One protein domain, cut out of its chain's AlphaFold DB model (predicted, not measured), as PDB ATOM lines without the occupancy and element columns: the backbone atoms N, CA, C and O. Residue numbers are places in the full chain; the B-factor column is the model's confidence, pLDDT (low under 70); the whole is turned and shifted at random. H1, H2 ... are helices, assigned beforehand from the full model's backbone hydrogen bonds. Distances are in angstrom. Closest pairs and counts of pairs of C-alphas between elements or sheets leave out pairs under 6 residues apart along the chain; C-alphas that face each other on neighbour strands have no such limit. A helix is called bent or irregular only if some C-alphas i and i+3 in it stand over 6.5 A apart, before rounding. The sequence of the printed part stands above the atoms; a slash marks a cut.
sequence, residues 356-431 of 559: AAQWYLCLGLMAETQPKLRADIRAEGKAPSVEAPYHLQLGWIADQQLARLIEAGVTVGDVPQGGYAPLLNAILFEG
ATOM      1  N   ALA A 356     -10.886  25.118 129.386       97.50
ATOM      2  CA  ALA A 356     -10.299  23.990 130.113       97.50
ATOM      3  C   ALA A 356      -8.983  24.375 130.804       97.50
ATOM      4  O   ALA A 356      -8.793  24.081 131.982       97.50
ATOM      5  N   ALA A 357      -8.118  25.112 130.103       98.19
ATOM      6  CA  ALA A 357      -6.850  25.581 130.642       98.19
ATOM      7  C   ALA A 357      -7.016  26.502 131.867       98.19
ATOM      8  O   ALA A 357      -6.255  26.378 132.824       98.19
ATOM      9  N   GLN A 358      -8.045  27.360 131.898       98.38
ATOM     10  CA  GLN A 358      -8.348  28.192 133.075       98.38
ATOM     11  C   GLN A 358      -8.805  27.350 134.273       98.38
ATOM     12  O   GLN A 358      -8.461  27.653 135.416       98.38
ATOM     13  N   TRP A 359      -9.567  26.281 134.023       98.44
ATOM     14  CA  TRP A 359     -10.020  25.365 135.070       98.44
ATOM     15  C   TRP A 359      -8.869  24.519 135.633       98.44
ATOM     16  O   TRP A 359      -8.769  24.388 136.854       98.44
ATOM     17  N   TYR A 360      -7.954  24.031 134.785       98.50
ATOM     18  CA  TYR A 360      -6.721  23.381 135.247       98.50
ATOM     19  C   TYR A 360      -5.820  24.344 136.022       98.50
ATOM     20  O   TYR A 360      -5.316  23.970 137.076       98.50
ATOM     21  N   LEU A 361      -5.654  25.585 135.550       98.44
ATOM     22  CA  LEU A 361      -4.889  26.605 136.271       98.44
ATOM     23  C   LEU A 361      -5.472  26.839 137.668       98.44
ATOM     24  O   LEU A 361      -4.740  26.808 138.653       98.44
ATOM     25  N   CYS A 362      -6.792  27.017 137.769       98.44
ATOM     26  CA  CYS A 362      -7.469  27.161 139.054       98.44
ATOM     27  C   CYS A 362      -7.192  25.957 139.968       98.44
ATOM     28  O   CYS A 362      -6.712  26.134 141.084       98.44
ATOM     29  N   LEU A 363      -7.398  24.731 139.479       98.38
ATOM     30  CA  LEU A 363      -7.128  23.509 140.242       98.38
ATOM     31  C   LEU A 363      -5.661  23.405 140.700       98.38
ATOM     32  O   LEU A 363      -5.386  23.040 141.846       98.38
ATOM     33  N   GLY A 364      -4.719  23.761 139.828       97.44
ATOM     34  CA  GLY A 364      -3.293  23.787 140.138       97.44
ATOM     35  C   GLY A 364      -2.946  24.808 141.226       97.44
ATOM     36  O   GLY A 364      -2.110  24.531 142.084       97.44
ATOM     37  N   LEU A 365      -3.607  25.965 141.252       97.62
ATOM     38  CA  LEU A 365      -3.328  27.032 142.218       97.62
ATOM     39  C   LEU A 365      -4.030  26.859 143.574       97.62
ATOM     40  O   LEU A 365      -3.660  27.535 144.535       97.62
ATOM     41  N   MET A 366      -5.020  25.969 143.686       97.31
ATOM     42  CA  MET A 366      -5.717  25.711 144.950       97.31
ATOM     43  C   MET A 366      -4.756  25.257 146.059       97.31
ATOM     44  O   MET A 366      -3.935  24.362 145.870       97.31
ATOM     45  N   ALA A 367      -4.906  25.817 147.262       95.56
ATOM     46  CA  ALA A 367      -4.080  25.449 148.415       95.56
ATOM     47  C   ALA A 367      -4.185  23.950 148.753       95.56
ATOM     48  O   ALA A 367      -3.188  23.310 149.086       95.56
ATOM     49  N   GLU A 368      -5.380  23.376 148.591       94.44
ATOM     50  CA  GLU A 368      -5.692  21.964 148.820       94.44
ATOM     51  C   GLU A 368      -4.832  21.016 147.979       94.44
ATOM     52  O   GLU A 368      -4.550  19.897 148.410       94.44
ATOM     53  N   THR A 369      -4.412  21.453 146.789       95.88
ATOM     54  CA  THR A 369      -3.614  20.632 145.875       95.88
ATOM     55  C   THR A 369      -2.110  20.757 146.125       95.88
ATOM     56  O   THR A 369      -1.326  20.028 145.521       95.88
ATOM     57  N   GLN A 370      -1.688  21.620 147.058       96.25
ATOM     58  CA  GLN A 370      -0.299  21.793 147.508       96.25
ATOM     59  C   GLN A 370       0.686  22.226 146.394       96.25
ATOM     60  O   GLN A 370       1.691  21.546 146.163       96.25
ATOM     61  N   PRO A 371       0.461  23.370 145.713       96.44
ATOM     62  CA  PRO A 371       1.270  23.812 144.568       96.44
ATOM     63  C   PRO A 371       2.767  23.908 144.855       96.44
ATOM     64  O   PRO A 371       3.577  23.521 144.016       96.44
ATOM     65  N   LYS A 372       3.144  24.358 146.057       96.12
ATOM     66  CA  LYS A 372       4.553  24.440 146.461       96.12
ATOM     67  C   LYS A 372       5.219  23.062 146.501       96.12
ATOM     68  O   LYS A 372       6.253  22.876 145.877       96.12
ATOM     69  N   LEU A 373       4.589  22.083 147.156       95.31
ATOM     70  CA  LEU A 373       5.130  20.725 147.233       95.31
ATOM     71  C   LEU A 373       5.229  20.081 145.841       95.31
ATOM     72  O   LEU A 373       6.206  19.401 145.544       95.31
ATOM     73  N   ARG A 374       4.255  20.324 144.955       96.12
ATOM     74  CA  ARG A 374       4.335  19.851 143.564       96.12
ATOM     75  C   ARG A 374       5.484  20.501 142.793       96.12
ATOM     76  O   ARG A 374       6.157  19.814 142.027       96.12
ATOM     77  N   ALA A 375       5.731  21.795 142.996       94.19
ATOM     78  CA  ALA A 375       6.877  22.476 142.400       94.19
ATOM     79  C   ALA A 375       8.210  21.882 142.892       94.19
ATOM     80  O   ALA A 375       9.085  21.619 142.069       94.19
ATOM     81  N   ASP A 376       8.323  21.586 144.190       94.25
ATOM     82  CA  ASP A 376       9.509  20.956 144.784       94.25
ATOM     83  C   ASP A 376       9.747  19.545 144.201       94.25
ATOM     84  O   ASP A 376      10.841  19.244 143.726       94.25
ATOM     85  N   ILE A 377       8.700  18.710 144.111       92.88
ATOM     86  CA  ILE A 377       8.764  17.375 143.476       92.88
ATOM     87  C   ILE A 377       9.259  17.470 142.024       92.88
ATOM     88  O   ILE A 377      10.085  16.665 141.583       92.88
ATOM     89  N   ARG A 378       8.772  18.464 141.271       92.94
ATOM     90  CA  ARG A 378       9.174  18.688 139.877       92.94
ATOM     91  C   ARG A 378      10.624  19.155 139.764       92.94
ATOM     92  O   ARG A 378      11.320  18.709 138.855       92.94
ATOM     93  N   ALA A 379      11.085  20.012 140.675       92.75
ATOM     94  CA  ALA A 379      12.471  20.477 140.718       92.75
ATOM     95  C   ALA A 379      13.464  19.325 140.965       92.75
ATOM     96  O   ALA A 379      14.585  19.359 140.465       92.75
ATOM     97  N   GLU A 380      13.031  18.269 141.657       92.69
ATOM     98  CA  GLU A 380      13.798  17.028 141.829       92.69
ATOM     99  C   GLU A 380      13.761  16.090 140.607       92.69
ATOM    100  O   GLU A 380      14.359  15.012 140.640       92.69
ATOM    101  N   GLY A 381      13.049  16.453 139.534       90.00
ATOM    102  CA  GLY A 381      12.866  15.605 138.354       90.00
ATOM    103  C   GLY A 381      11.994  14.374 138.615       90.00
ATOM    104  O   GLY A 381      12.109  13.375 137.903       90.00
ATOM    105  N   LYS A 382      11.145  14.418 139.649       91.31
ATOM    106  CA  LYS A 382      10.285  13.307 140.071       91.31
ATOM    107  C   LYS A 382       8.816  13.569 139.734       91.31
ATOM    108  O   LYS A 382       8.416  14.673 139.371       91.31
ATOM    109  N   ALA A 383       8.011  12.521 139.888       89.75
ATOM    110  CA  ALA A 383       6.557  12.593 139.956       89.75
ATOM    111  C   ALA A 383       6.090  12.224 141.379       89.75
ATOM    112  O   ALA A 383       6.834  11.546 142.097       89.75
ATOM    113  N   PRO A 384       4.886  12.649 141.801       87.81
ATOM    114  CA  PRO A 384       4.298  12.211 143.059       87.81
ATOM    115  C   PRO A 384       4.243  10.684 143.151       87.81
ATOM    116  O   PRO A 384       3.983  10.005 142.155       87.81
ATOM    117  N   SER A 385       4.477  10.144 144.347       84.56
ATOM    118  CA  SER A 385       4.282   8.715 144.586       84.56
ATOM    119  C   SER A 385       2.798   8.351 144.496       84.56
ATOM    120  O   SER A 385       1.921   9.194 144.682       84.56
ATOM    121  N   VAL A 386       2.509   7.068 144.280       75.12
ATOM    122  CA  VAL A 386       1.133   6.540 144.314       75.12
ATOM    123  C   VAL A 386       0.438   6.729 145.665       75.12
ATOM    124  O   VAL A 386      -0.785   6.784 145.722       75.12
ATOM    125  N   GLU A 387       1.214   6.852 146.741       82.56
ATOM    126  CA  GLU A 387       0.732   7.088 148.108       82.56
ATOM    127  C   GLU A 387       0.585   8.582 148.434       82.56
ATOM    128  O   GLU A 387       0.184   8.943 149.541       82.56
ATOM    129  N   ALA A 388       0.932   9.474 147.498       86.31
ATOM    130  CA  ALA A 388       0.807  10.905 147.719       86.31
ATOM    131  C   ALA A 388      -0.661  11.288 147.978       86.31
ATOM    132  O   ALA A 388      -1.563  10.665 147.407       86.31
ATOM    133  N   PRO A 389      -0.926  12.336 148.785       91.75
ATOM    134  CA  PRO A 389      -2.285  12.768 149.090       91.75
ATOM    135  C   PRO A 389      -3.130  12.956 147.829       91.75
ATOM    136  O   PRO A 389      -2.679  13.569 146.863       91.75
ATOM    137  N   TYR A 390      -4.379  12.493 147.859       88.94
ATOM    138  CA  TYR A 390      -5.264  12.491 146.691       88.94
ATOM    139  C   TYR A 390      -5.344  13.855 145.981       88.94
ATOM    140  O   TYR A 390      -5.102  13.947 144.781       88.94
ATOM    141  N   HIS A 391      -5.568  14.951 146.715       93.56
ATOM    142  CA  HIS A 391      -5.633  16.292 146.117       93.56
ATOM    143  C   HIS A 391      -4.306  16.767 145.505       93.56
ATOM    144  O   HIS A 391      -4.322  17.558 144.561       93.56
ATOM    145  N   LEU A 392      -3.164  16.275 145.992       94.38
ATOM    146  CA  LEU A 392      -1.871  16.551 145.371       94.38
ATOM    147  C   LEU A 392      -1.792  15.897 143.988       94.38
ATOM    148  O   LEU A 392      -1.333  16.537 143.043       94.38
ATOM    149  N   GLN A 393      -2.298  14.667 143.851       91.94
ATOM    150  CA  GLN A 393      -2.378  13.980 142.559       91.94
ATOM    151  C   GLN A 393      -3.286  14.738 141.579       91.94
ATOM    152  O   GLN A 393      -2.894  14.953 140.435       91.94
ATOM    153  N   LEU A 394      -4.441  15.241 142.036       94.00
ATOM    154  CA  LEU A 394      -5.335  16.056 141.197       94.00
ATOM    155  C   LEU A 394      -4.648  17.329 140.682       94.00
ATOM    156  O   LEU A 394      -4.728  17.642 139.495       94.00
ATOM    157  N   GLY A 395      -3.930  18.043 141.555       96.19
ATOM    158  CA  GLY A 395      -3.138  19.205 141.144       96.19
ATOM    159  C   GLY A 395      -2.016  18.845 140.173       96.19
ATOM    160  O   GLY A 395      -1.711  19.616 139.269       96.19
ATOM    161  N   TRP A 396      -1.411  17.665 140.323       95.44
ATOM    162  CA  TRP A 396      -0.367  17.195 139.415       95.44
ATOM    163  C   TRP A 396      -0.909  16.901 138.013       95.44
ATOM    164  O   TRP A 396      -0.299  17.317 137.027       95.44
ATOM    165  N   ILE A 397      -2.072  16.246 137.922       93.56
ATOM    166  CA  ILE A 397      -2.787  16.029 136.655       93.56
ATOM    167  C   ILE A 397      -3.094  17.378 135.998       93.56
ATOM    168  O   ILE A 397      -2.832  17.559 134.808       93.56
ATOM    169  N   ALA A 398      -3.579  18.349 136.776       96.88
ATOM    170  CA  ALA A 398      -3.876  19.687 136.276       96.88
ATOM    171  C   ALA A 398      -2.642  20.377 135.678       96.88
ATOM    172  O   ALA A 398      -2.712  20.882 134.559       96.88
ATOM    173  N   ASP A 399      -1.502  20.335 136.376       96.38
ATOM    174  CA  ASP A 399      -0.245  20.906 135.884       96.38
ATOM    175  C   ASP A 399       0.196  20.241 134.560       96.38
ATOM    176  O   ASP A 399       0.631  20.924 133.631       96.38
ATOM    177  N   GLN A 400       0.070  18.911 134.449       94.69
ATOM    178  CA  GLN A 400       0.439  18.167 133.238       94.69
ATOM    179  C   GLN A 400      -0.463  18.502 132.048       94.69
ATOM    180  O   GLN A 400       0.032  18.720 130.941       94.69
ATOM    181  N   GLN A 401      -1.779  18.544 132.259       95.12
ATOM    182  CA  GLN A 401      -2.728  18.876 131.198       95.12
ATOM    183  C   GLN A 401      -2.589  20.341 130.773       95.12
ATOM    184  O   GLN A 401      -2.620  20.638 129.580       95.12
ATOM    185  N   LEU A 402      -2.341  21.251 131.719       96.75
ATOM    186  CA  LEU A 402      -2.061  22.651 131.419       96.75
ATOM    187  C   LEU A 402      -0.804  22.805 130.550       96.75
ATOM    188  O   LEU A 402      -0.849  23.508 129.542       96.75
ATOM    189  N   ALA A 403       0.287  22.105 130.882       95.56
ATOM    190  CA  ALA A 403       1.509  22.117 130.080       95.56
ATOM    191  C   ALA A 403       1.263  21.627 128.642       95.56
ATOM    192  O   ALA A 403       1.660  22.297 127.692       95.56
ATOM    193  N   ARG A 404       0.522  20.521 128.470       93.88
ATOM    194  CA  ARG A 404       0.147  20.003 127.140       93.88
ATOM    195  C   ARG A 404      -0.677  21.005 126.331       93.88
ATOM    196  O   ARG A 404      -0.485  21.129 125.124       93.88
ATOM    197  N   LEU A 405      -1.598  21.724 126.972       95.25
ATOM    198  CA  LEU A 405      -2.406  22.745 126.301       95.25
ATOM    199  C   LEU A 405      -1.555  23.945 125.866       95.25
ATOM    200  O   LEU A 405      -1.746  24.447 124.759       95.25
ATOM    201  N   ILE A 406      -0.594  24.366 126.691       96.38
ATOM    202  CA  ILE A 406       0.365  25.423 126.342       96.38
ATOM    203  C   ILE A 406       1.241  24.987 125.161       96.38
ATOM    204  O   ILE A 406       1.388  25.742 124.201       96.38
ATOM    205  N   GLU A 407       1.756  23.755 125.175       95.31
ATOM    206  CA  GLU A 407       2.498  23.168 124.048       95.31
ATOM    207  C   GLU A 407       1.653  23.114 122.762       95.31
ATOM    208  O   GLU A 407       2.167  23.343 121.667       95.31
ATOM    209  N   ALA A 408       0.342  22.890 122.889       90.44
ATOM    210  CA  ALA A 408      -0.617  22.930 121.785       90.44
ATOM    211  C   ALA A 408      -1.024  24.358 121.349       90.44
ATOM    212  O   ALA A 408      -1.875  24.511 120.467       90.44
ATOM    213  N   GLY A 409      -0.431  25.401 121.938       95.25
ATOM    214  CA  GLY A 409      -0.627  26.805 121.564       95.25
ATOM    215  C   GLY A 409      -1.751  27.532 122.309       95.25
ATOM    216  O   GLY A 409      -2.176  28.599 121.866       95.25
ATOM    217  N   VAL A 410      -2.260  26.986 123.418       96.25
ATOM    218  CA  VAL A 410      -3.238  27.680 124.269       96.25
ATOM    219  C   VAL A 410      -2.519  28.672 125.183       96.25
ATOM    220  O   VAL A 410      -1.701  28.288 126.016       96.25
ATOM    221  N   THR A 411      -2.855  29.956 125.070       93.69
ATOM    222  CA  THR A 411      -2.307  31.003 125.944       93.69
ATOM    223  C   THR A 411      -3.006  31.011 127.300       93.69
ATOM    224  O   THR A 411      -4.233  31.100 127.373       93.69
ATOM    225  N   VAL A 412      -2.221  30.981 128.378       93.88
ATOM    226  CA  VAL A 412      -2.700  31.028 129.766       93.88
ATOM    227  C   VAL A 412      -1.779  31.943 130.573       93.88
ATOM    228  O   VAL A 412      -0.567  31.905 130.381       93.88
ATOM    229  N   GLY A 413      -2.351  32.798 131.424       92.56
ATOM    230  CA  GLY A 413      -1.592  33.654 132.341       92.56
ATOM    231  C   GLY A 413      -1.374  33.006 133.712       92.56
ATOM    232  O   GLY A 413      -1.722  31.849 133.922       92.56
ATOM    233  N   ASP A 414      -0.863  33.781 134.669       93.12
ATOM    234  CA  ASP A 414      -0.599  33.295 136.035       93.12
ATOM    235  C   ASP A 414      -1.857  33.223 136.920       93.12
ATOM    236  O   ASP A 414      -1.844  32.616 137.988       93.12
ATOM    237  N   VAL A 415      -2.953  33.852 136.487       95.38
ATOM    238  CA  VAL A 415      -4.249  33.859 137.178       95.38
ATOM    239  C   VAL A 415      -5.383  33.553 136.199       95.38
ATOM    240  O   VAL A 415      -5.257  33.885 135.016       95.38
ATOM    241  N   PRO A 416      -6.504  32.965 136.662       96.50
ATOM    242  CA  PRO A 416      -7.651  32.692 135.807       96.50
ATOM    243  C   PRO A 416      -8.219  33.938 135.108       96.50
ATOM    244  O   PRO A 416      -8.518  34.955 135.740       96.50
ATOM    245  N   GLN A 417      -8.427  33.825 133.796       93.94
ATOM    246  CA  GLN A 417      -8.966  34.852 132.898       93.94
ATOM    247  C   GLN A 417     -10.200  34.347 132.122       93.94
ATOM    248  O   GLN A 417     -10.612  33.193 132.234       93.94
ATOM    249  N   GLY A 418     -10.828  35.231 131.338       92.06
ATOM    250  CA  GLY A 418     -11.976  34.899 130.486       92.06
ATOM    251  C   GLY A 418     -13.324  34.865 131.216       92.06
ATOM    252  O   GLY A 418     -13.483  35.411 132.308       92.06
ATOM    253  N   GLY A 419     -14.325  34.229 130.597       92.06
ATOM    254  CA  GLY A 419     -15.721  34.272 131.059       92.06
ATOM    255  C   GLY A 419     -15.977  33.618 132.423       92.06
ATOM    256  O   GLY A 419     -16.963  33.940 133.086       92.06
ATOM    257  N   TYR A 420     -15.087  32.726 132.867       95.38
ATOM    258  CA  TYR A 420     -15.181  32.059 134.170       95.38
ATOM    259  C   TYR A 420     -14.317  32.705 135.258       95.38
ATOM    260  O   TYR A 420     -14.431  32.308 136.417       95.38
ATOM    261  N   ALA A 421     -13.515  33.726 134.927       95.81
ATOM    262  CA  ALA A 421     -12.601  34.372 135.867       95.81
ATOM    263  C   ALA A 421     -13.261  34.814 137.186       95.81
ATOM    264  O   ALA A 421     -12.674  34.530 138.225       95.81
ATOM    265  N   PRO A 422     -14.471  35.421 137.217       95.06
ATOM    266  CA  PRO A 422     -15.085  35.815 138.488       95.06
ATOM    267  C   PRO A 422     -15.297  34.634 139.443       95.06
ATOM    268  O   PRO A 422     -15.005  34.731 140.628       95.06
ATOM    269  N   LEU A 423     -15.749  33.489 138.920       95.88
ATOM    270  CA  LEU A 423     -15.973  32.293 139.732       95.88
ATOM    271  C   LEU A 423     -14.651  31.658 140.174       95.88
ATOM    272  O   LEU A 423     -14.497  31.303 141.338       95.88
ATOM    273  N   LEU A 424     -13.699  31.515 139.249       97.75
ATOM    274  CA  LEU A 424     -12.413  30.875 139.533       97.75
ATOM    275  C   LEU A 424     -11.580  31.700 140.522       97.75
ATOM    276  O   LEU A 424     -10.982  31.141 141.435       97.75
ATOM    277  N   ASN A 425     -11.603  33.029 140.408       96.62
ATOM    278  CA  ASN A 425     -10.923  33.914 141.350       96.62
ATOM    279  C   ASN A 425     -11.615  33.942 142.720       96.62
ATOM    280  O   ASN A 425     -10.917  33.959 143.731       96.62
ATOM    281  N   ALA A 426     -12.948  33.831 142.790       95.38
ATOM    282  CA  ALA A 426     -13.637  33.653 144.069       95.38
ATOM    283  C   ALA A 426     -13.211  32.347 144.775       95.38
ATOM    284  O   ALA A 426     -13.010  32.320 145.991       95.38
ATOM    285  N   ILE A 427     -13.007  31.267 144.009       96.38
ATOM    286  CA  ILE A 427     -12.448  30.002 144.513       96.38
ATOM    287  C   ILE A 427     -11.017  30.192 145.011       96.38
ATOM    288  O   ILE A 427     -10.703  29.739 146.110       96.38
ATOM    289  N   LEU A 428     -10.142  30.851 144.263       95.94
ATOM    290  CA  LEU A 428      -8.740  30.971 144.668       95.94
ATOM    291  C   LEU A 428      -8.516  31.950 145.823       95.94
ATOM    292  O   LEU A 428      -7.725  31.657 146.717       95.94
ATOM    293  N   PHE A 429      -9.197  33.093 145.806       95.00
ATOM    294  CA  PHE A 429      -8.800  34.257 146.598       95.00
ATOM    295  C   PHE A 429      -9.851  34.724 147.609       95.00
ATOM    296  O   PHE A 429      -9.491  35.381 148.582       95.00
ATOM    297  N   GLU A 430     -11.128  34.379 147.424       92.75
ATOM    298  CA  GLU A 430     -12.222  34.865 148.286       92.75
ATOM    299  C   GLU A 430     -12.761  33.793 149.243       92.75
ATOM    300  O   GLU A 430     -13.642  34.062 150.057       92.75
ATOM    301  N   GLY A 431     -12.233  32.567 149.171       90.44
ATOM    302  CA  GLY A 431     -12.638  31.468 150.044       90.44
ATOM    303  C   GLY A 431     -13.948  30.791 149.636       90.44
ATOM    304  O   GLY A 431     -14.569  30.147 150.481       90.44
TER     305      GLY A 431
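AT A GLANCE: This is residues 356 to 431 of the 559 residues of an uncharacterized protein of Planctomycetes bacterium (UniProt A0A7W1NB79). Four helices make a flat body, with H1 between H3 and H4: H4 lies side by side with H1, running the same way at a shallow tilt, and on the other side the long H3 packs on H1 slantwise. H2 packs on residues 392 to 396 of H3, far from H4, and a long link without any named element, residues 408 to 420, leads back from the last residue of H3 to the first of H4. The printed part has 76 residues with four named helices, in the order H1, H2, H3, H4, and no named strand; its class is all helix. It is compact, with a radius of gyration of the C-alphas of 12.6 A, and its C-alphas span 35 by 31 by 17 A along their three main axes.

HOW THE PARTS SIT: The printed part begins with H1, residues 356 to 365. A tight link of 5 residues leads from it to H2, residues 371 to 379. H1 and H2 are close but not clearly touching; their closest C-alphas, those of Leu 365 and Pro 371, are 6.1 A apart, and their lines stand about perpendicular, at 85 degrees. A short link of 10 residues follows, and then comes H3, residues 390 to 407. H2 and H3 touch, with the closest C-alphas, those of Arg 374 and Trp 396, 6.8 A apart. H3 touches H2 with residues 392 to 396 alone. The two run the same way at a steep tilt of 65 degrees. H1 and H3 touch with 18 pairs of C-alphas within 8 A. Their closest C-alphas are those of Gly 364 and Gly 395, 4.7 A apart, and their centres are 8.2 A apart. They run opposite ways at a steep tilt of 44 degrees. A long link of 13 residues leads on to H4, residues 421 to 429. H4 touches H1, and the closest C-alphas, those of Cys 362 and Leu 424, are 6.2 A apart. H1 and H4 run the same way at a shallow tilt of 13 degrees. H4 is apart from H2 and also from H3, which it follows in the chain. Of the three pairs of helices that touch, one is at a shallow tilt, and the packing is mostly crossed, but only just. In H1, H2, H3 and H4 every pair of O i and N i+4 is within hydrogen-bond range.

IN THESE COORDINATES: H1 starts at C-alpha 356, at (-10.299, 23.990, 130.113), and measures 14.3 A from its first to its last C-alpha, Ala 356 to Leu 365. H2, from Pro 371 to Ala 379, measures 12.3 A. H3 is the longest helix, with 18 residues from Tyr 390 to Glu 407; C-alpha 390 is at (-5.264, 12.491, 146.691), and the helix measures 26.2 A. H4, from Ala 421 to Phe 429, measures 11.4 A and ends with C-alpha 429 at (-8.800, 34.257, 146.598). No helix is bent or irregular.

THE WHOLE: The two C-alphas farthest apart, those of Glu 387 and Gly 419, are 36.1 A from each other, and the first and last printed C-alphas, those of Ala 356 and Gly 431, are 21.4 A apart. The printed part has no cut. Its long link is the one from H3 to H4, whose C-alphas, residues 408 to 420, lie 10 to 18 A from the mean of the C-alphas. The mean pLDDT of the printed part is 94.1, and no printed residue is under 70.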